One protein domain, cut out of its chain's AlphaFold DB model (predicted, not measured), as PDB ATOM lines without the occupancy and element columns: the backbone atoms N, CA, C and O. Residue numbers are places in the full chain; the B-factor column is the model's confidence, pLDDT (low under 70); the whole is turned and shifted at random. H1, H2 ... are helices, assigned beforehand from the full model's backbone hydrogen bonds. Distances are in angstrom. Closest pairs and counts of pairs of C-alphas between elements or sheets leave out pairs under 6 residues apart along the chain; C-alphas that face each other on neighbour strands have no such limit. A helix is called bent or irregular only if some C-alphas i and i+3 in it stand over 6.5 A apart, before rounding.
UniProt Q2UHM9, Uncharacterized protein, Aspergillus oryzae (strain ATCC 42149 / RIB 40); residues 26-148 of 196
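This is residues 26 to 148 of the 196 residues of an uncharacterized protein of Aspergillus oryzae (strain ATCC 42149 / RIB 40) (UniProt Q2UHM9). Three long helices, H1, H2 and H4, stand side by side in a slender up-and-down bundle, with H1, the longest, running nearly the whole length of a rod. H1 and H2 make a long helical hairpin and H4 runs along beside H2; the small helix H3 and the loops on either side of it make a head at the end where H1 begins, while the four-residue H5 follows H4 toward the other end. The printed part has 123 residues, with five named helices in the order H1, H2, H3, H4, H5 and no named strand, and its class is all helix. The whole is loose, with a radius of gyration of the C-alphas of 19.4 A, and it spans 62 by 21 by 18 A.

H1 is residues 28 to 67, from C-alpha 28 at (-36.760, -63.058, -45.884) to C-alpha 67 at (-22.391, -45.541, 8.984), 59.4 A from first to last C-alpha. It is neither bent nor irregular, but only just: C-alphas 63 and 66 are 6.0 A apart. H2 is residues 71 to 96, 37.5 A long, and begins with C-alpha 71 at (-29.892, -36.379, 4.496). It too is neither bent nor irregular, but only just: C-alphas 85 and 88 are 6.1 A apart. H3 is residues 104 to 110 and is irregular: C-alphas 106 and 109 are 7.4 A apart. H4 is residues 119 to 139, 30.0 A long. H5 is residues 142 to 145 and ends with C-alpha 145 at (-15.660, -40.640, 0.536).

H1 is the hub and touches three other helices, H2, H3 and H4. H1 and H2 touch along 22 pairs of C-alphas within 8 A, the closest being those of Ala 46 and Pro 88, 5.0 A apart. They run opposite ways at a shallow tilt of 5 degrees and form a helical hairpin. With residues 28 to 36 alone, H1 touches H3; the closest C-alphas are those of Thr 32 and Trp 106, 5.2 A apart, and the two run opposite ways at a shallow tilt of 20 degrees. H2 touches H4 with residues 80 to 91 alone, the closest C-alphas being those of Gly 80 and Val 137, 5.6 A apart. These two run opposite ways at a shallow tilt of 13 degrees. H1 and H4 only just touch, with 3 pairs of C-alphas within 8 A, through residues 53 to 57 of H1 and 134 to 137 of H4; the closest C-alphas are those of Lys 53 and Val 137, 7.6 A apart. They run the same way at a shallow tilt of 12 degrees. H1, H2 and H4 form a bundle, up and down, each running against the one before it in the chain. H5 and H2 are close but not clearly touching: the C-alphas of Leu 73 and Gln 144, their closest, are 7.6 A apart. H4 and H5 meet only through their link. H3 is apart from H2, H4 and H5, and H1 is apart from H5. In H4 every O i to N i+4 pair is within hydrogen-bond range; in H1 it is 34 of 36, in H2 20 of 22 and in H3 1 of 3, beside 2 of 4 O i to N i+3 pairs, while H5 is too short for an O i to N i+4 pair.

The two C-alphas farthest apart are those of Gly 111 and Leu 148, at 62.7 A. The links from H1 to H2 and from H4 to H5 are tight, and those from H2 to H3 and from H3 to H4 are short. Residues 99 to 100, between H2 and H3, form a short antiparallel pairing with residues 115 to 116, between H3 and H4. The printed part has no cut. Its mean pLDDT is 80.9; residue 26, residue 28, residues 65 to 69, residues 108 to 113 and residues 143 to 148 are under 70.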
ATOM      1  N   VAL A  26     -29.477 -64.872 -47.170       66.25
ATOM      2  CA  VAL A  26     -30.412 -64.847 -46.043       66.25
ATOM      3  C   VAL A  26     -31.842 -64.789 -46.573       66.25
ATOM      4  O   VAL A  26     -32.207 -63.886 -47.322       66.25
ATOM      5  N   THR A  27     -32.671 -65.748 -46.172       72.50
ATOM      6  CA  THR A  27     -34.086 -65.792 -46.554       72.50
ATOM      7  C   THR A  27     -34.884 -64.720 -45.793       72.50
ATOM      8  O   THR A  27     -34.693 -64.541 -44.589       72.50
ATOM      9  N   LEU A  28     -35.843 -64.065 -46.461       69.81
ATOM     10  CA  LEU A  28     -36.760 -63.058 -45.884       69.81
ATOM     11  C   LEU A  28     -37.388 -63.432 -44.510       69.81
ATOM     12  O   LEU A  28     -37.362 -62.598 -43.597       69.81
ATOM     13  N   PRO A  29     -37.901 -64.662 -44.282       71.88
ATOM     14  CA  PRO A  29     -38.411 -65.065 -42.967       71.88
ATOM     15  C   PRO A  29     -37.320 -65.176 -41.889       71.88
ATOM     16  O   PRO A  29     -37.583 -64.866 -40.727       71.88
ATOM     17  N   GLY A  30     -36.091 -65.560 -42.252       71.75
ATOM     18  CA  GLY A  30     -34.956 -65.589 -41.321       71.75
ATOM     19  C   GLY A  30     -34.591 -64.187 -40.841       71.75
ATOM     20  O   GLY A  30     -34.423 -63.956 -39.645       71.75
ATOM     21  N   LEU A  31     -34.594 -63.219 -41.756       72.25
ATOM     22  CA  LEU A  31     -34.308 -61.822 -41.443       72.25
ATOM     23  C   LEU A  31     -35.366 -61.189 -40.520       72.25
ATOM     24  O   LEU A  31     -35.026 -60.474 -39.580       72.25
ATOM     25  N   THR A  32     -36.645 -61.519 -40.723       77.81
ATOM     26  CA  THR A  32     -37.746 -61.089 -39.839       77.81
ATOM     27  C   THR A  32     -37.525 -61.567 -38.398       77.81
ATOM     28  O   THR A  32     -37.729 -60.813 -37.443       77.81
ATOM     29  N   ASN A  33     -37.082 -62.815 -38.222       77.94
ATOM     30  CA  ASN A  33     -36.786 -63.373 -36.902       77.94
ATOM     31  C   ASN A  33     -35.553 -62.723 -36.266       77.94
ATOM     32  O   ASN A  33     -35.571 -62.449 -35.068       77.94
ATOM     33  N   ILE A  34     -34.526 -62.403 -37.059       77.56
ATOM     34  CA  ILE A  34     -33.350 -61.663 -36.585       77.56
ATOM     35  C   ILE A  34     -33.767 -60.298 -36.023       77.56
ATOM     36  O   ILE A  34     -33.395 -59.978 -34.898       77.56
ATOM     37  N   PHE A  35     -34.599 -59.526 -36.731       79.06
ATOM     38  CA  PHE A  35     -35.076 -58.232 -36.224       79.06
ATOM     39  C   PHE A  35     -35.860 -58.355 -34.913       79.06
ATOM     40  O   PHE A  35     -35.662 -57.549 -34.004       79.06
ATOM     41  N   LYS A  36     -36.698 -59.387 -34.770       80.94
ATOM     42  CA  LYS A  36     -37.406 -59.664 -33.509       80.94
ATOM     43  C   LYS A  36     -36.442 -59.997 -32.366       80.94
ATOM     44  O   LYS A  36     -36.623 -59.499 -31.260       80.94
ATOM     45  N   ILE A  37     -35.411 -60.802 -32.627       83.44
ATOM     46  CA  ILE A  37     -34.382 -61.146 -31.633       83.44
ATOM     47  C   ILE A  37     -33.599 -59.898 -31.211       83.44
ATOM     48  O   ILE A  37     -33.404 -59.686 -30.017       83.44
ATOM     49  N   LEU A  38     -33.186 -59.058 -32.165       82.25
ATOM     50  CA  LEU A  38     -32.462 -57.811 -31.894       82.25
ATOM     51  C   LEU A  38     -33.295 -56.831 -31.064       82.25
ATOM     52  O   LEU A  38     -32.783 -56.202 -30.134       82.25
ATOM     53  N   LEU A  39     -34.593 -56.743 -31.361       84.94
ATOM     54  CA  LEU A  39     -35.522 -55.944 -30.579       84.94
ATOM     55  C   LEU A  39     -35.570 -56.452 -29.131       84.94
ATOM     56  O   LEU A  39     -35.271 -55.691 -28.217       84.94
ATOM     57  N   THR A  40     -35.834 -57.745 -28.910       87.06
ATOM     58  CA  THR A  40     -35.857 -58.352 -27.564       87.06
ATOM     59  C   THR A  40     -34.536 -58.167 -26.814       87.06
ATOM     60  O   THR A  40     -34.536 -57.834 -25.628       87.06
ATOM     61  N   TYR A  41     -33.407 -58.337 -27.506       87.38
ATOM     62  CA  TYR A  41     -32.078 -58.118 -26.939       87.38
ATOM     63  C   TYR A  41     -31.906 -56.683 -26.431       87.38
ATOM     64  O   TYR A  41     -31.371 -56.483 -25.345       87.38
ATOM     65  N   THR A  42     -32.427 -55.693 -27.157       87.19
ATOM     66  CA  THR A  42     -32.371 -54.280 -26.756       87.19
ATOM     67  C   THR A  42     -33.083 -54.036 -25.420       87.19
ATOM     68  O   THR A  42     -32.535 -53.378 -24.534       87.19
ATOM     69  N   PHE A  43     -34.279 -54.609 -25.234       90.00
ATOM     70  CA  PHE A  43     -35.019 -54.503 -23.970       90.00
ATOM     71  C   PHE A  43     -34.267 -55.168 -22.812       90.00
ATOM     72  O   PHE A  43     -34.146 -54.575 -21.736       90.00
ATOM     73  N   ALA A  44     -33.744 -56.375 -23.049       92.12
ATOM     74  CA  ALA A  44     -32.992 -57.137 -22.058       92.12
ATOM     75  C   ALA A  44     -31.688 -56.432 -21.658       92.12
ATOM     76  O   ALA A  44     -31.388 -56.334 -20.471       92.12
ATOM     77  N   TYR A  45     -30.951 -55.890 -22.630       89.00
ATOM     78  CA  TYR A  45     -29.720 -55.136 -22.403       89.00
ATOM     79  C   TYR A  45     -29.976 -53.892 -21.547       89.00
ATOM     80  O   TYR A  45     -29.329 -53.712 -20.517       89.00
ATOM     81  N   ALA A  46     -30.978 -53.079 -21.902       89.88
ATOM     82  CA  ALA A  46     -31.326 -51.889 -21.128       89.88
ATOM     83  C   ALA A  46     -31.712 -52.231 -19.675       89.88
ATOM     84  O   ALA A  46     -31.289 -51.547 -18.739       89.88
ATOM     85  N   GLY A  47     -32.463 -53.320 -19.477       92.00
ATOM     86  CA  GLY A  47     -32.808 -53.828 -18.147       92.00
ATOM     87  C   GLY A  47     -31.592 -54.319 -17.357       92.00
ATOM     88  O   GLY A  47     -31.453 -53.989 -16.180       92.00
ATOM     89  N   ALA A  48     -30.679 -55.053 -17.999       91.19
ATOM     90  CA  ALA A  48     -29.454 -55.542 -17.372       91.19
ATOM     91  C   ALA A  48     -28.548 -54.389 -16.910       91.19
ATOM     92  O   ALA A  48     -28.106 -54.384 -15.761       91.19
ATOM     93  N   CYS A  49     -28.348 -53.366 -17.749       88.81
ATOM     94  CA  CYS A  49     -27.589 -52.168 -17.380       88.81
ATOM     95  C   CYS A  49     -28.187 -51.470 -16.150       88.81
ATOM     96  O   CYS A  49     -27.464 -51.122 -15.214       88.81
ATOM     97  N   ALA A  50     -29.513 -51.305 -16.116       90.19
ATOM     98  CA  ALA A  50     -30.197 -50.707 -14.974       90.19
ATOM     99  C   ALA A  50     -30.074 -51.566 -13.703       90.19
ATOM    100  O   ALA A  50     -29.854 -51.027 -12.619       90.19
ATOM    101  N   ALA A  51     -30.157 -52.893 -13.822       91.19
ATOM    102  CA  ALA A  51     -30.003 -53.813 -12.696       91.19
ATOM    103  C   ALA A  51     -28.586 -53.770 -12.098       91.19
ATOM    104  O   ALA A  51     -28.439 -53.711 -10.875       91.19
ATOM    105  N   CYS A  52     -27.546 -53.726 -12.939       89.75
ATOM    106  CA  CYS A  52     -26.160 -53.566 -12.494       89.75
ATOM    107  C   CYS A  52     -25.978 -52.271 -11.690       89.75
ATOM    108  O   CYS A  52     -25.462 -52.301 -10.571       89.75
ATOM    109  N   LYS A  53     -26.475 -51.146 -12.217       87.19
ATOM    110  CA  LYS A  53     -26.439 -49.837 -11.548       87.19
ATOM    111  C   LYS A  53     -27.209 -49.857 -10.229       87.19
ATOM    112  O   LYS A  53     -26.670 -49.472  -9.193       87.19
ATOM    113  N   ALA A  54     -28.431 -50.389 -10.228       89.56
ATOM    114  CA  ALA A  54     -29.247 -50.510  -9.024       89.56
ATOM    115  C   ALA A  54     -28.544 -51.335  -7.932       89.56
ATOM    116  O   ALA A  54     -28.561 -50.937  -6.767       89.56
ATOM    117  N   SER A  55     -27.866 -52.429  -8.292       90.19
ATOM    118  CA  SER A  55     -27.075 -53.237  -7.352       90.19
ATOM    119  C   SER A  55     -25.958 -52.424  -6.686       90.19
ATOM    120  O   SER A  55     -25.778 -52.505  -5.469       90.19
ATOM    121  N   ILE A  56     -25.244 -51.593  -7.453       87.12
ATOM    122  CA  ILE A  56     -24.200 -50.700  -6.925       87.12
ATOM    123  C   ILE A  56     -24.808 -49.677  -5.955       87.12
ATOM    124  O   ILE A  56     -24.298 -49.495  -4.848       87.12
ATOM    125  N   LEU A  57     -25.935 -49.056  -6.315       87.12
ATOM    126  CA  LEU A  57     -26.623 -48.109  -5.434       87.12
ATOM    127  C   LEU A  57     -27.123 -48.764  -4.144       87.12
ATOM    128  O   LEU A  57     -26.992 -48.175  -3.070       87.12
ATOM    129  N   PHE A  58     -27.676 -49.976  -4.217       87.31
ATOM    130  CA  PHE A  58     -28.088 -50.722  -3.029       87.31
ATOM    131  C   PHE A  58     -26.895 -51.078  -2.144       87.31
ATOM    132  O   PHE A  58     -26.992 -50.973  -0.919       87.31
ATOM    133  N   PHE A  59     -25.760 -51.435  -2.745       85.06
ATOM    134  CA  PHE A  59     -24.518 -51.651  -2.015       85.06
ATOM    135  C   PHE A  59     -24.052 -50.370  -1.306       85.06
ATOM    136  O   PHE A  59     -23.773 -50.408  -0.107       85.06
ATOM    137  N   TYR A  60     -24.058 -49.219  -1.985       80.38
ATOM    138  CA  TYR A  60     -23.726 -47.928  -1.369       80.38
ATOM    139  C   TYR A  60     -24.696 -47.541  -0.259       80.38
ATOM    140  O   TYR A  60     -24.262 -47.115   0.812       80.38
ATOM    141  N   ARG A  61     -26.000 -47.755  -0.463       82.06
ATOM    142  CA  ARG A  61     -27.009 -47.562   0.579       82.06
ATOM    143  C   ARG A  61     -26.683 -48.418   1.801       82.06
ATOM    144  O   ARG A  61     -26.676 -47.897   2.908       82.06
ATOM    145  N   ARG A  62     -26.378 -49.704   1.613       82.88
ATOM    146  CA  ARG A  62     -26.050 -50.627   2.711       82.88
ATOM    147  C   ARG A  62     -24.785 -50.209   3.463       82.88
ATOM    148  O   ARG A  62     -24.783 -50.266   4.684       82.88
ATOM    149  N   VAL A  63     -23.733 -49.790   2.763       78.94
ATOM    150  CA  VAL A  63     -22.448 -49.426   3.385       78.94
ATOM    151  C   VAL A  63     -22.527 -48.085   4.116       78.94
ATOM    152  O   VAL A  63     -22.111 -47.992   5.267       78.94
ATOM    153  N   PHE A  64     -23.065 -47.047   3.472       70.62
ATOM    154  CA  PHE A  64     -22.968 -45.684   3.995       70.62
ATOM    155  C   PHE A  64     -24.153 -45.262   4.869       70.62
ATOM    156  O   PHE A  64     -23.940 -44.526   5.826       70.62
ATOM    157  N   VAL A  65     -25.380 -45.746   4.622       66.75
ATOM    158  CA  VAL A  65     -26.545 -45.376   5.461       66.75
ATOM    159  C   VAL A  65     -26.458 -45.992   6.858       66.75
ATOM    160  O   VAL A  65     -26.985 -45.419   7.807       66.75
ATOM    161  N   ILE A  66     -25.773 -47.132   6.999       63.22
ATOM    162  CA  ILE A  66     -25.489 -47.736   8.309       63.22
ATOM    163  C   ILE A  66     -24.435 -46.918   9.074       63.22
ATOM    164  O   ILE A  66     -24.497 -46.849  10.297       63.22
ATOM    165  N   ALA A  67     -23.493 -46.280   8.371       60.38
ATOM    166  CA  ALA A  67     -22.391 -45.541   8.984       60.38
ATOM    167  C   ALA A  67     -22.733 -44.076   9.317       60.38
ATOM    168  O   ALA A  67     -22.267 -43.569  10.334       60.38
ATOM    169  N   GLN A  68     -23.517 -43.385   8.477       61.47
ATOM    170  CA  GLN A  68     -23.852 -41.963   8.646       61.47
ATOM    171  C   GLN A  68     -25.282 -41.652   8.165       61.47
ATOM    172  O   GLN A  68     -25.692 -42.038   7.070       61.47
ATOM    173  N   GLN A  69     -26.059 -40.928   8.981       64.69
ATOM    174  CA  GLN A  69     -27.460 -40.569   8.705       64.69
ATOM    175  C   GLN A  69     -27.623 -39.249   7.923       64.69
ATOM    176  O   GLN A  69     -28.602 -38.527   8.108       64.69
ATOM    177  N   ASP A  70     -26.697 -38.929   7.023       73.00
ATOM    178  CA  ASP A  70     -26.738 -37.670   6.281       73.00
ATOM    179  C   ASP A  70     -27.901 -37.631   5.276       73.00
ATOM    180  O   ASP A  70     -28.000 -38.451   4.356       73.00
ATOM    181  N   LEU A  71     -28.764 -36.618   5.405       78.25
ATOM    182  CA  LEU A  71     -29.892 -36.379   4.496       78.25
ATOM    183  C   LEU A  71     -29.431 -36.200   3.038       78.25
ATOM    184  O   LEU A  71     -30.066 -36.715   2.119       78.25
ATOM    185  N   LEU A  72     -28.288 -35.534   2.833       78.12
ATOM    186  CA  LEU A  72     -27.690 -35.320   1.512       78.12
ATOM    187  C   LEU A  72     -27.325 -36.639   0.818       78.12
ATOM    188  O   LEU A  72     -27.546 -36.785  -0.379       78.12
ATOM    189  N   LEU A  73     -26.821 -37.624   1.566       78.38
ATOM    190  CA  LEU A  73     -26.460 -38.932   1.018       78.38
ATOM    191  C   LEU A  73     -27.709 -39.688   0.550       78.38
ATOM    192  O   LEU A  73     -27.717 -40.270  -0.535       78.38
ATOM    193  N   ARG A  74     -28.788 -39.638   1.341       81.38
ATOM    194  CA  ARG A  74     -30.076 -40.245   0.975       81.38
ATOM    195  C   ARG A  74     -30.669 -39.605  -0.279       81.38
ATOM    196  O   ARG A  74     -31.132 -40.338  -1.148       81.38
ATOM    197  N   LEU A  75     -30.611 -38.277  -0.389       83.38
ATOM    198  CA  LEU A  75     -31.044 -37.536  -1.578       83.38
ATOM    199  C   LEU A  75     -30.235 -37.930  -2.817       83.38
ATOM    200  O   LEU A  75     -30.830 -38.289  -3.828       83.38
ATOM    201  N   SER A  76     -28.902 -37.955  -2.739       84.12
ATOM    202  CA  SER A  76     -28.061 -38.328  -3.884       84.12
ATOM    203  C   SER A  76     -28.275 -39.779  -4.333       84.12
ATOM    204  O   SER A  76     -28.332 -40.044  -5.532       84.12
ATOM    205  N   LEU A  77     -28.454 -40.722  -3.397       85.81
ATOM    206  CA  LEU A  77     -28.798 -42.111  -3.731       85.81
ATOM    207  C   LEU A  77     -30.183 -42.224  -4.376       85.81
ATOM    208  O   LEU A  77     -30.355 -42.986  -5.324       85.81
ATOM    209  N   LEU A  78     -31.164 -41.471  -3.875       87.25
ATOM    210  CA  LEU A  78     -32.512 -41.452  -4.433       87.25
ATOM    211  C   LEU A  78     -32.501 -40.906  -5.869       87.25
ATOM    212  O   LEU A  78     -33.066 -41.529  -6.764       87.25
ATOM    213  N   VAL A  79     -31.802 -39.791  -6.104       88.00
ATOM    214  CA  VAL A  79     -31.626 -39.204  -7.441       88.00
ATOM    215  C   VAL A  79     -30.931 -40.189  -8.381       88.00
ATOM    216  O   VAL A  79     -31.426 -40.428  -9.480       88.00
ATOM    217  N   GLY A  80     -29.842 -40.830  -7.945       87.81
ATOM    218  CA  GLY A  80     -29.154 -41.844  -8.749       87.81
ATOM    219  C   GLY A  80     -30.043 -43.046  -9.094       87.81
ATOM    220  O   GLY A  80     -29.954 -43.593 -10.194       87.81
ATOM    221  N   PHE A  81     -30.940 -43.444  -8.185       89.06
ATOM    222  CA  PHE A  81     -31.876 -44.544  -8.413       89.06
ATOM    223  C   PHE A  81     -32.932 -44.175  -9.459       89.06
ATOM    224  O   PHE A  81     -33.177 -44.948 -10.385       89.06
ATOM    225  N   PHE A  82     -33.500 -42.970  -9.367       91.38
ATOM    226  CA  PHE A  82     -34.430 -42.462 -10.377       91.38
ATOM    227  C   PHE A  82     -33.767 -42.304 -11.748       91.38
ATOM    228  O   PHE A  82     -34.346 -42.727 -12.747       91.38
ATOM    229  N   LEU A  83     -32.537 -41.782 -11.808       89.38
ATOM    230  CA  LEU A  83     -31.771 -41.696 -13.055       89.38
ATOM    231  C   LEU A  83     -31.535 -43.083 -13.664       89.38
ATOM    232  O   LEU A  83     -31.770 -43.291 -14.854       89.38
ATOM    233  N   THR A  84     -31.157 -44.061 -12.841       90.00
ATOM    234  CA  THR A  84     -30.955 -45.452 -13.270       90.00
ATOM    235  C   THR A  84     -32.224 -46.080 -13.845       90.00
ATOM    236  O   THR A  84     -32.150 -46.744 -14.874       90.00
ATOM    237  N   LEU A  85     -33.385 -45.861 -13.221       91.12
ATOM    238  CA  LEU A  85     -34.666 -46.381 -13.712       91.12
ATOM    239  C   LEU A  85     -35.201 -45.631 -14.932       91.12
ATOM    240  O   LEU A  85     -35.878 -46.231 -15.762       91.12
ATOM    241  N   SER A  86     -34.898 -44.340 -15.068       91.12
ATOM    242  CA  SER A  86     -35.375 -43.544 -16.202       91.12
ATOM    243  C   SER A  86     -34.840 -44.065 -17.540       91.12
ATOM    244  O   SER A  86     -35.583 -44.126 -18.518       91.12
ATOM    245  N   TYR A  87     -33.587 -44.528 -17.571       90.06
ATOM    246  CA  TYR A  87     -32.929 -45.022 -18.779       90.06
ATOM    247  C   TYR A  87     -33.655 -46.201 -19.463       90.06
ATOM    248  O   TYR A  87     -34.050 -46.049 -20.623       90.06
ATOM    249  N   PRO A  88     -33.893 -47.358 -18.803       91.50
ATOM    250  CA  PRO A  88     -34.586 -48.476 -19.437       91.50
ATOM    251  C   PRO A  88     -36.017 -48.112 -19.833       91.50
ATOM    252  O   PRO A  88     -36.467 -48.550 -20.884       91.50
ATOM    253  N   ILE A  89     -36.708 -47.262 -19.066       92.50
ATOM    254  CA  ILE A  89     -38.067 -46.813 -19.399       92.50
ATOM    255  C   ILE A  89     -38.068 -46.040 -20.723       92.50
ATOM    256  O   ILE A  89     -38.878 -46.335 -21.600       92.50
ATOM    257  N   ILE A  90     -37.139 -45.095 -20.902       91.38
ATOM    258  CA  ILE A  90     -37.010 -44.322 -22.147       91.38
ATOM    259  C   ILE A  90     -36.732 -45.256 -23.326       91.38
ATOM    260  O   ILE A  90     -37.385 -45.139 -24.366       91.38
ATOM    261  N   VAL A  91     -35.804 -46.206 -23.165       90.06
ATOM    262  CA  VAL A  91     -35.479 -47.181 -24.214       90.06
ATOM    263  C   VAL A  91     -36.693 -48.035 -24.548       90.06
ATOM    264  O   VAL A  91     -37.015 -48.192 -25.722       90.06
ATOM    265  N   TRP A  92     -37.405 -48.545 -23.547       91.81
ATOM    266  CA  TRP A  92     -38.546 -49.427 -23.761       91.81
ATOM    267  C   TRP A  92     -39.716 -48.723 -24.442       91.81
ATOM    268  O   TRP A  92     -40.298 -49.270 -25.376       91.81
ATOM    269  N   VAL A  93     -40.034 -47.497 -24.021       90.62
ATOM    270  CA  VAL A  93     -41.103 -46.695 -24.630       90.62
ATOM    271  C   VAL A  93     -40.728 -46.294 -26.053       90.62
ATOM    272  O   VAL A  93     -41.539 -46.435 -26.969       90.62
ATOM    273  N   THR A  94     -39.492 -45.837 -26.265       88.38
ATOM    274  CA  THR A  94     -39.061 -45.366 -27.586       88.38
ATOM    275  C   THR A  94     -38.919 -46.519 -28.569       88.38
ATOM    276  O   THR A  94     -39.403 -46.412 -29.687       88.38
ATOM    277  N   MET A  95     -38.339 -47.651 -28.156       85.31
ATOM    278  CA  MET A  95     -38.226 -48.842 -29.004       85.31
ATOM    279  C   MET A  95     -39.567 -49.536 -29.213       85.31
ATOM    280  O   MET A  95     -39.847 -49.984 -30.322       85.31
ATOM    281  N   GLY A  96     -40.444 -49.552 -28.208       84.62
ATOM    282  CA  GLY A  96     -41.816 -50.042 -28.355       84.62
ATOM    283  C   GLY A  96     -42.660 -49.202 -29.318       84.62
ATOM    284  O   GLY A  96     -43.616 -49.706 -29.899       84.62
ATOM    285  N   ASN A  97     -42.289 -47.940 -29.540       85.12
ATOM    286  CA  ASN A  97     -42.971 -47.022 -30.450       85.12
ATOM    287  C   ASN A  97     -42.047 -46.511 -31.574       85.12
ATOM    288  O   ASN A  97     -42.288 -45.450 -32.151       85.12
ATOM    289  N   SER A  98     -40.989 -47.266 -31.878       82.69
ATOM    290  CA  SER A  98     -39.935 -46.861 -32.817       82.69
ATOM    291  C   SER A  98     -40.419 -46.826 -34.264       82.69
ATOM    292  O   SER A  98     -39.917 -46.040 -35.064       82.69
ATOM    293  N   CYS A  99     -41.438 -47.621 -34.596       84.94
ATOM    294  CA  CYS A  99     -42.106 -47.591 -35.889       84.94
ATOM    295  C   CYS A  99     -43.616 -47.418 -35.722       84.94
ATOM    296  O   CYS A  99     -44.227 -47.934 -34.784       84.94
ATOM    297  N   LYS A 100     -44.229 -46.714 -36.674       81.06
ATOM    298  CA  LYS A 100     -45.683 -46.565 -36.792       81.06
ATOM    299  C   LYS A 100     -46.143 -47.240 -38.094       81.06
ATOM    300  O   LYS A 100     -45.865 -46.685 -39.161       81.06
ATOM    301  N   PRO A 101     -46.841 -48.394 -38.038       80.94
ATOM    302  CA  PRO A 101     -47.074 -49.276 -36.878       80.94
ATOM    303  C   PRO A 101     -45.812 -50.061 -36.461       80.94
ATOM    304  O   PRO A 101     -44.916 -50.261 -37.275       80.94
ATOM    305  N   LEU A 102     -45.739 -50.561 -35.217       77.00
ATOM    306  CA  LEU A 102     -44.565 -51.307 -34.716       77.00
ATOM    307  C   LEU A 102     -44.265 -52.557 -35.557       77.00
ATOM    308  O   LEU A 102     -43.105 -52.905 -35.762       77.00
ATOM    309  N   SER A 103     -45.306 -53.185 -36.113       75.06
ATOM    310  CA  SER A 103     -45.180 -54.325 -37.029       75.06
ATOM    311  C   SER A 103     -44.394 -54.020 -38.296       75.06
ATOM    312  O   SER A 103     -43.857 -54.933 -38.926       75.06
ATOM    313  N   TYR A 104     -44.271 -52.739 -38.638       77.88
ATOM    314  CA  TYR A 104     -43.437 -52.308 -39.736       77.88
ATOM    315  C   TYR A 104     -41.959 -52.587 -39.463       77.88
ATOM    316  O   TYR A 104     -41.281 -52.968 -40.402       77.88
ATOM    317  N   PHE A 105     -41.475 -52.544 -38.212       76.44
ATOM    318  CA  PHE A 105     -40.052 -52.728 -37.869       76.44
ATOM    319  C   PHE A 105     -39.429 -53.991 -38.485       76.44
ATOM    320  O   PHE A 105     -38.312 -53.944 -38.994       76.44
ATOM    321  N   TRP A 106     -40.164 -55.106 -38.498       75.50
ATOM    322  CA  TRP A 106     -39.721 -56.368 -39.107       75.50
ATOM    323  C   TRP A 106     -40.324 -56.638 -40.495       75.50
ATOM    324  O   TRP A 106     -39.900 -57.576 -41.162       75.50
ATOM    325  N   SER A 107     -41.297 -55.836 -40.943       71.56
ATOM    326  CA  SER A 107     -41.945 -55.950 -42.259       71.56
ATOM    327  C   SER A 107     -41.426 -54.938 -43.295       71.56
ATOM    328  O   SER A 107     -41.936 -54.919 -44.416       71.56
ATOM    329  N   GLN A 108     -40.415 -54.126 -42.956       66.94
ATOM    330  CA  GLN A 108     -39.818 -53.114 -43.849       66.94
ATOM    331  C   GLN A 108     -39.352 -53.723 -45.179       66.94
ATOM    332  O   GLN A 108     -39.488 -53.109 -46.230       66.94
ATOM    333  N   LEU A 109     -38.868 -54.969 -45.148       64.38
ATOM    334  CA  LEU A 109     -38.423 -55.686 -46.345       64.38
ATOM    335  C   LEU A 109     -39.552 -56.274 -47.200       64.38
ATOM    336  O   LEU A 109     -39.314 -56.602 -48.356       64.38
ATOM    337  N   ASN A 110     -40.768 -56.391 -46.665       63.81
ATOM    338  CA  ASN A 110     -41.921 -56.919 -47.402       63.81
ATOM    339  C   ASN A 110     -42.703 -55.818 -48.145       63.81
ATOM    340  O   ASN A 110     -43.804 -56.076 -48.619       63.81
ATOM    341  N   GLY A 111     -42.172 -54.589 -48.227       63.19
ATOM    342  CA  GLY A 111     -42.791 -53.491 -48.982       63.19
ATOM    343  C   GLY A 111     -43.987 -52.821 -48.295       63.19
ATOM    344  O   GLY A 111     -44.811 -52.209 -48.966       63.19
ATOM    345  N   GLY A 112     -44.112 -52.936 -46.969       64.12
ATOM    346  CA  GLY A 112     -45.144 -52.207 -46.222       64.12
ATOM    347  C   GLY A 112     -44.938 -50.685 -46.267       64.12
ATOM    348  O   GLY A 112     -43.827 -50.208 -46.480       64.12
ATOM    349  N   SER A 113     -45.992 -49.904 -46.018       64.19
ATOM    350  CA  SER A 113     -45.863 -48.459 -45.792       64.19
ATOM    351  C   SER A 113     -45.795 -48.169 -44.292       64.19
ATOM    352  O   SER A 113     -46.741 -48.459 -43.557       64.19
ATOM    353  N   GLY A 114     -44.708 -47.562 -43.832       73.69
ATOM    354  CA  GLY A 114     -44.561 -47.125 -42.449       73.69
ATOM    355  C   GLY A 114     -43.365 -46.199 -42.281       73.69
ATOM    356  O   GLY A 114     -42.496 -46.120 -43.150       73.69
ATOM    357  N   LYS A 115     -43.326 -45.479 -41.158       77.94
ATOM    358  CA  LYS A 115     -42.198 -44.613 -40.798       77.94
ATOM    359  C   LYS A 115     -41.587 -45.108 -39.493       77.94
ATOM    360  O   LYS A 115     -42.311 -45.345 -38.522       77.94
ATOM    361  N   CYS A 116     -40.270 -45.268 -39.491       84.56
ATOM    362  CA  CYS A 116     -39.476 -45.604 -38.315       84.56
ATOM    363  C   CYS A 116     -38.586 -44.422 -37.929       84.56
ATOM    364  O   CYS A 116     -38.268 -43.574 -38.767       84.56
ATOM    365  N   ILE A 117     -38.202 -44.362 -36.658       83.94
ATOM    366  CA  ILE A 117     -37.155 -43.455 -36.185       83.94
ATOM    367  C   ILE A 117     -35.787 -43.894 -36.713       83.94
ATOM    368  O   ILE A 117     -35.590 -45.057 -37.069       83.94
ATOM    369  N   ASP A 118     -34.831 -42.968 -36.735       83.62
ATOM    370  CA  ASP A 118     -33.441 -43.320 -37.001       83.62
ATOM    371  C   ASP A 118     -32.842 -44.044 -35.791       83.62
ATOM    372  O   ASP A 118     -32.431 -43.448 -34.791       83.62
ATOM    373  N   THR A 119     -32.816 -45.365 -35.907       80.31
ATOM    374  CA  THR A 119     -32.294 -46.291 -34.910       80.31
ATOM    375  C   THR A 119     -30.818 -46.036 -34.592       80.31
ATOM    376  O   THR A 119     -30.427 -46.171 -33.435       80.31
ATOM    377  N   ASN A 120     -30.001 -45.622 -35.569       80.06
ATOM    378  CA  ASN A 120     -28.570 -45.378 -35.347       80.06
ATOM    379  C   ASN A 120     -28.362 -44.152 -34.461       80.06
ATOM    380  O   ASN A 120     -27.676 -44.228 -33.441       80.06
ATOM    381  N   THR A 121     -29.011 -43.042 -34.817       82.44
ATOM    382  CA  THR A 121     -28.945 -41.803 -34.034       82.44
ATOM    383  C   THR A 121     -29.513 -42.009 -32.631       82.44
ATOM    384  O   THR A 121     -28.931 -41.544 -31.650       82.44
ATOM    385  N   PHE A 122     -30.609 -42.765 -32.502       86.75
ATOM    386  CA  PHE A 122     -31.177 -43.092 -31.199       86.75
ATOM    387  C   PHE A 122     -30.219 -43.917 -30.329       86.75
ATOM    388  O   PHE A 122     -30.020 -43.575 -29.166       86.75
ATOM    389  N   PHE A 123     -29.615 -44.981 -30.866       84.19
ATOM    390  CA  PHE A 123     -28.680 -45.806 -30.096       84.19
ATOM    391  C   PHE A 123     -27.410 -45.050 -29.717       84.19
ATOM    392  O   PHE A 123     -26.918 -45.231 -28.606       84.19
ATOM    393  N   LEU A 124     -26.920 -44.165 -30.588       84.69
ATOM    394  CA  LEU A 124     -25.800 -43.286 -30.266       84.69
ATOM    395  C   LEU A 124     -26.148 -42.361 -29.091       84.69
ATOM    396  O   LEU A 124     -25.411 -42.307 -28.107       84.69
ATOM    397  N   ALA A 125     -27.299 -41.687 -29.150       87.50
ATOM    398  CA  ALA A 125     -27.762 -40.816 -28.072       87.50
ATOM    399  C   ALA A 125     -27.997 -41.590 -26.764       87.50
ATOM    400  O   ALA A 125     -27.572 -41.149 -25.696       87.50
ATOM    401  N   ALA A 126     -28.624 -42.767 -26.840       87.69
ATOM    402  CA  ALA A 126     -28.851 -43.633 -25.688       87.69
ATOM    403  C   ALA A 126     -27.529 -44.105 -25.063       87.69
ATOM    404  O   ALA A 126     -27.399 -44.082 -23.841       87.69
ATOM    405  N   GLY A 127     -26.533 -44.463 -25.880       86.00
ATOM    406  CA  GLY A 127     -25.194 -44.828 -25.419       86.00
ATOM    407  C   GLY A 127     -24.506 -43.691 -24.662       86.00
ATOM    408  O   GLY A 127     -24.025 -43.902 -23.549       86.00
ATOM    409  N   ILE A 128     -24.544 -42.467 -25.204       86.69
ATOM    410  CA  ILE A 128     -23.990 -41.273 -24.544       86.69
ATOM    411  C   ILE A 128     -24.687 -41.023 -23.200       86.69
ATOM    412  O   ILE A 128     -24.023 -40.825 -22.183       86.69
ATOM    413  N   ILE A 129     -26.022 -41.069 -23.164       88.94
ATOM    414  CA  ILE A 129     -26.795 -40.879 -21.927       88.94
ATOM    415  C   ILE A 129     -26.454 -41.965 -20.901       88.94
ATOM    416  O   ILE A 129     -26.307 -41.667 -19.715       88.94
ATOM    417  N   ASN A 130     -26.308 -43.216 -21.342       87.94
ATOM    418  CA  ASN A 130     -25.952 -44.322 -20.465       87.94
ATOM    419  C   ASN A 130     -24.574 -44.103 -19.824       87.94
ATOM    420  O   ASN A 130     -24.480 -44.202 -18.603       87.94
ATOM    421  N   MET A 131     -23.575 -43.707 -20.621       86.00
ATOM    422  CA  MET A 131     -22.221 -43.379 -20.163       86.00
ATOM    423  C   MET A 131     -22.221 -42.215 -19.161       86.00
ATOM    424  O   MET A 131     -21.592 -42.287 -18.107       86.00
ATOM    425  N   VAL A 132     -22.964 -41.139 -19.443       87.81
ATOM    426  CA  VAL A 132     -23.101 -40.015 -18.500       87.81
ATOM    427  C   VAL A 132     -23.732 -40.487 -17.188       87.81
ATOM    428  O   VAL A 132     -23.272 -40.109 -16.112       87.81
ATOM    429  N   ASN A 133     -24.748 -41.349 -17.255       87.75
ATOM    430  CA  ASN A 133     -25.387 -41.911 -16.069       87.75
ATOM    431  C   ASN A 133     -24.419 -42.787 -15.251       87.75
ATOM    432  O   ASN A 133     -24.436 -42.716 -14.025       87.75
ATOM    433  N   ASP A 134     -23.540 -43.557 -15.900       85.75
ATOM    434  CA  ASP A 134     -22.470 -44.304 -15.224       85.75
ATOM    435  C   ASP A 134     -21.543 -43.372 -14.432       85.75
ATOM    436  O   ASP A 134     -21.310 -43.589 -13.240       85.75
ATOM    437  N   ILE A 135     -21.099 -42.269 -15.042       84.38
ATOM    438  CA  ILE A 135     -20.257 -41.268 -14.373       84.38
ATOM    439  C   ILE A 135     -21.001 -40.635 -13.187       84.38
ATOM    440  O   ILE A 135     -20.445 -40.531 -12.093       84.38
ATOM    441  N   VAL A 136     -22.265 -40.240 -13.365       85.06
ATOM    442  CA  VAL A 136     -23.071 -39.619 -12.301       85.06
ATOM    443  C   VAL A 136     -23.255 -40.571 -11.123       85.06
ATOM    444  O   VAL A 136     -22.967 -40.188  -9.989       85.06
ATOM    445  N   VAL A 137     -23.675 -41.815 -11.373       84.62
ATOM    446  CA  VAL A 137     -23.866 -42.841 -10.335       84.62
ATOM    447  C   VAL A 137     -22.573 -43.101  -9.560       84.62
ATOM    448  O   VAL A 137     -22.607 -43.258  -8.338       84.62
ATOM    449  N   LEU A 138     -21.429 -43.100 -10.242       79.44
ATOM    450  CA  LEU A 138     -20.125 -43.311  -9.617       79.44
ATOM    451  C   LEU A 138     -19.606 -42.072  -8.870       79.44
ATOM    452  O   LEU A 138     -18.841 -42.214  -7.914       79.44
ATOM    453  N   MET A 139     -20.054 -40.867  -9.235       80.50
ATOM    454  CA  MET A 139     -19.764 -39.635  -8.493       80.50
ATOM    455  C   MET A 139     -20.629 -39.463  -7.238       80.50
ATOM    456  O   MET A 139     -20.192 -38.783  -6.311       80.50
ATOM    457  N   VAL A 140     -21.806 -40.098  -7.148       79.31
ATOM    458  CA  VAL A 140     -22.697 -40.035  -5.967       79.31
ATOM    459  C   VAL A 140     -21.968 -40.250  -4.624       79.31
ATOM    460  O   VAL A 140     -22.182 -39.447  -3.712       79.31
ATOM    461  N   PRO A 141     -21.106 -41.273  -4.442       70.25
ATOM    462  CA  PRO A 141     -20.406 -41.486  -3.173       70.25
ATOM    463  C   PRO A 141     -19.164 -40.599  -2.984       70.25
ATOM    464  O   PRO A 141     -18.620 -40.552  -1.882       70.25
ATOM    465  N   PHE A 142     -18.683 -39.896  -4.013       70.31
ATOM    466  CA  PHE A 142     -17.396 -39.193  -3.971       70.31
ATOM    467  C   PHE A 142     -17.323 -38.067  -2.919       70.31
ATOM    468  O   PHE A 142     -16.339 -38.021  -2.176       70.31
ATOM    469  N   PRO A 143     -18.356 -37.211  -2.752       66.06
ATOM    470  CA  PRO A 143     -18.369 -36.183  -1.709       66.06
ATOM    471  C   PRO A 143     -18.312 -36.768  -0.295       66.06
ATOM    472  O   PRO A 143     -17.777 -36.144   0.618       66.06
ATOM    473  N   GLN A 144     -18.849 -37.977  -0.113       64.50
ATOM    474  CA  GLN A 144     -18.888 -38.658   1.178       64.50
ATOM    475  C   GLN A 144     -17.593 -39.419   1.462       64.50
ATOM    476  O   GLN A 144     -17.052 -39.331   2.560       64.50
ATOM    477  N   ILE A 145     -17.007 -40.059   0.446       64.75
ATOM    478  CA  ILE A 145     -15.660 -40.640   0.536       64.75
ATOM    479  C   ILE A 145     -14.612 -39.554   0.827       64.75
ATOM    480  O   ILE A 145     -13.627 -39.829   1.503       64.75
ATOM    481  N   ALA A 146     -14.802 -38.321   0.351       63.25
ATOM    482  CA  ALA A 146     -13.906 -37.210   0.674       63.25
ATOM    483  C   ALA A 146     -13.971 -36.786   2.154       63.25
ATOM    484  O   ALA A 146     -12.985 -36.271   2.675       63.25
ATOM    485  N   ARG A 147     -15.105 -37.013   2.830       64.25
ATOM    486  CA  ARG A 147     -15.303 -36.692   4.254       64.25
ATOM    487  C   ARG A 147     -14.933 -37.849   5.182       64.25
ATOM    488  O   ARG A 147     -14.516 -37.612   6.312       64.25
ATOM    489  N   LEU A 148     -15.071 -39.090   4.719       61.88
ATOM    490  CA  LEU A 148     -14.795 -40.288   5.507       61.88
ATOM    491  C   LEU A 148     -13.326 -40.709   5.338       61.88
ATOM    492  O   LEU A 148     -12.875 -40.935   4.218       61.88
TER     493      LEU A 148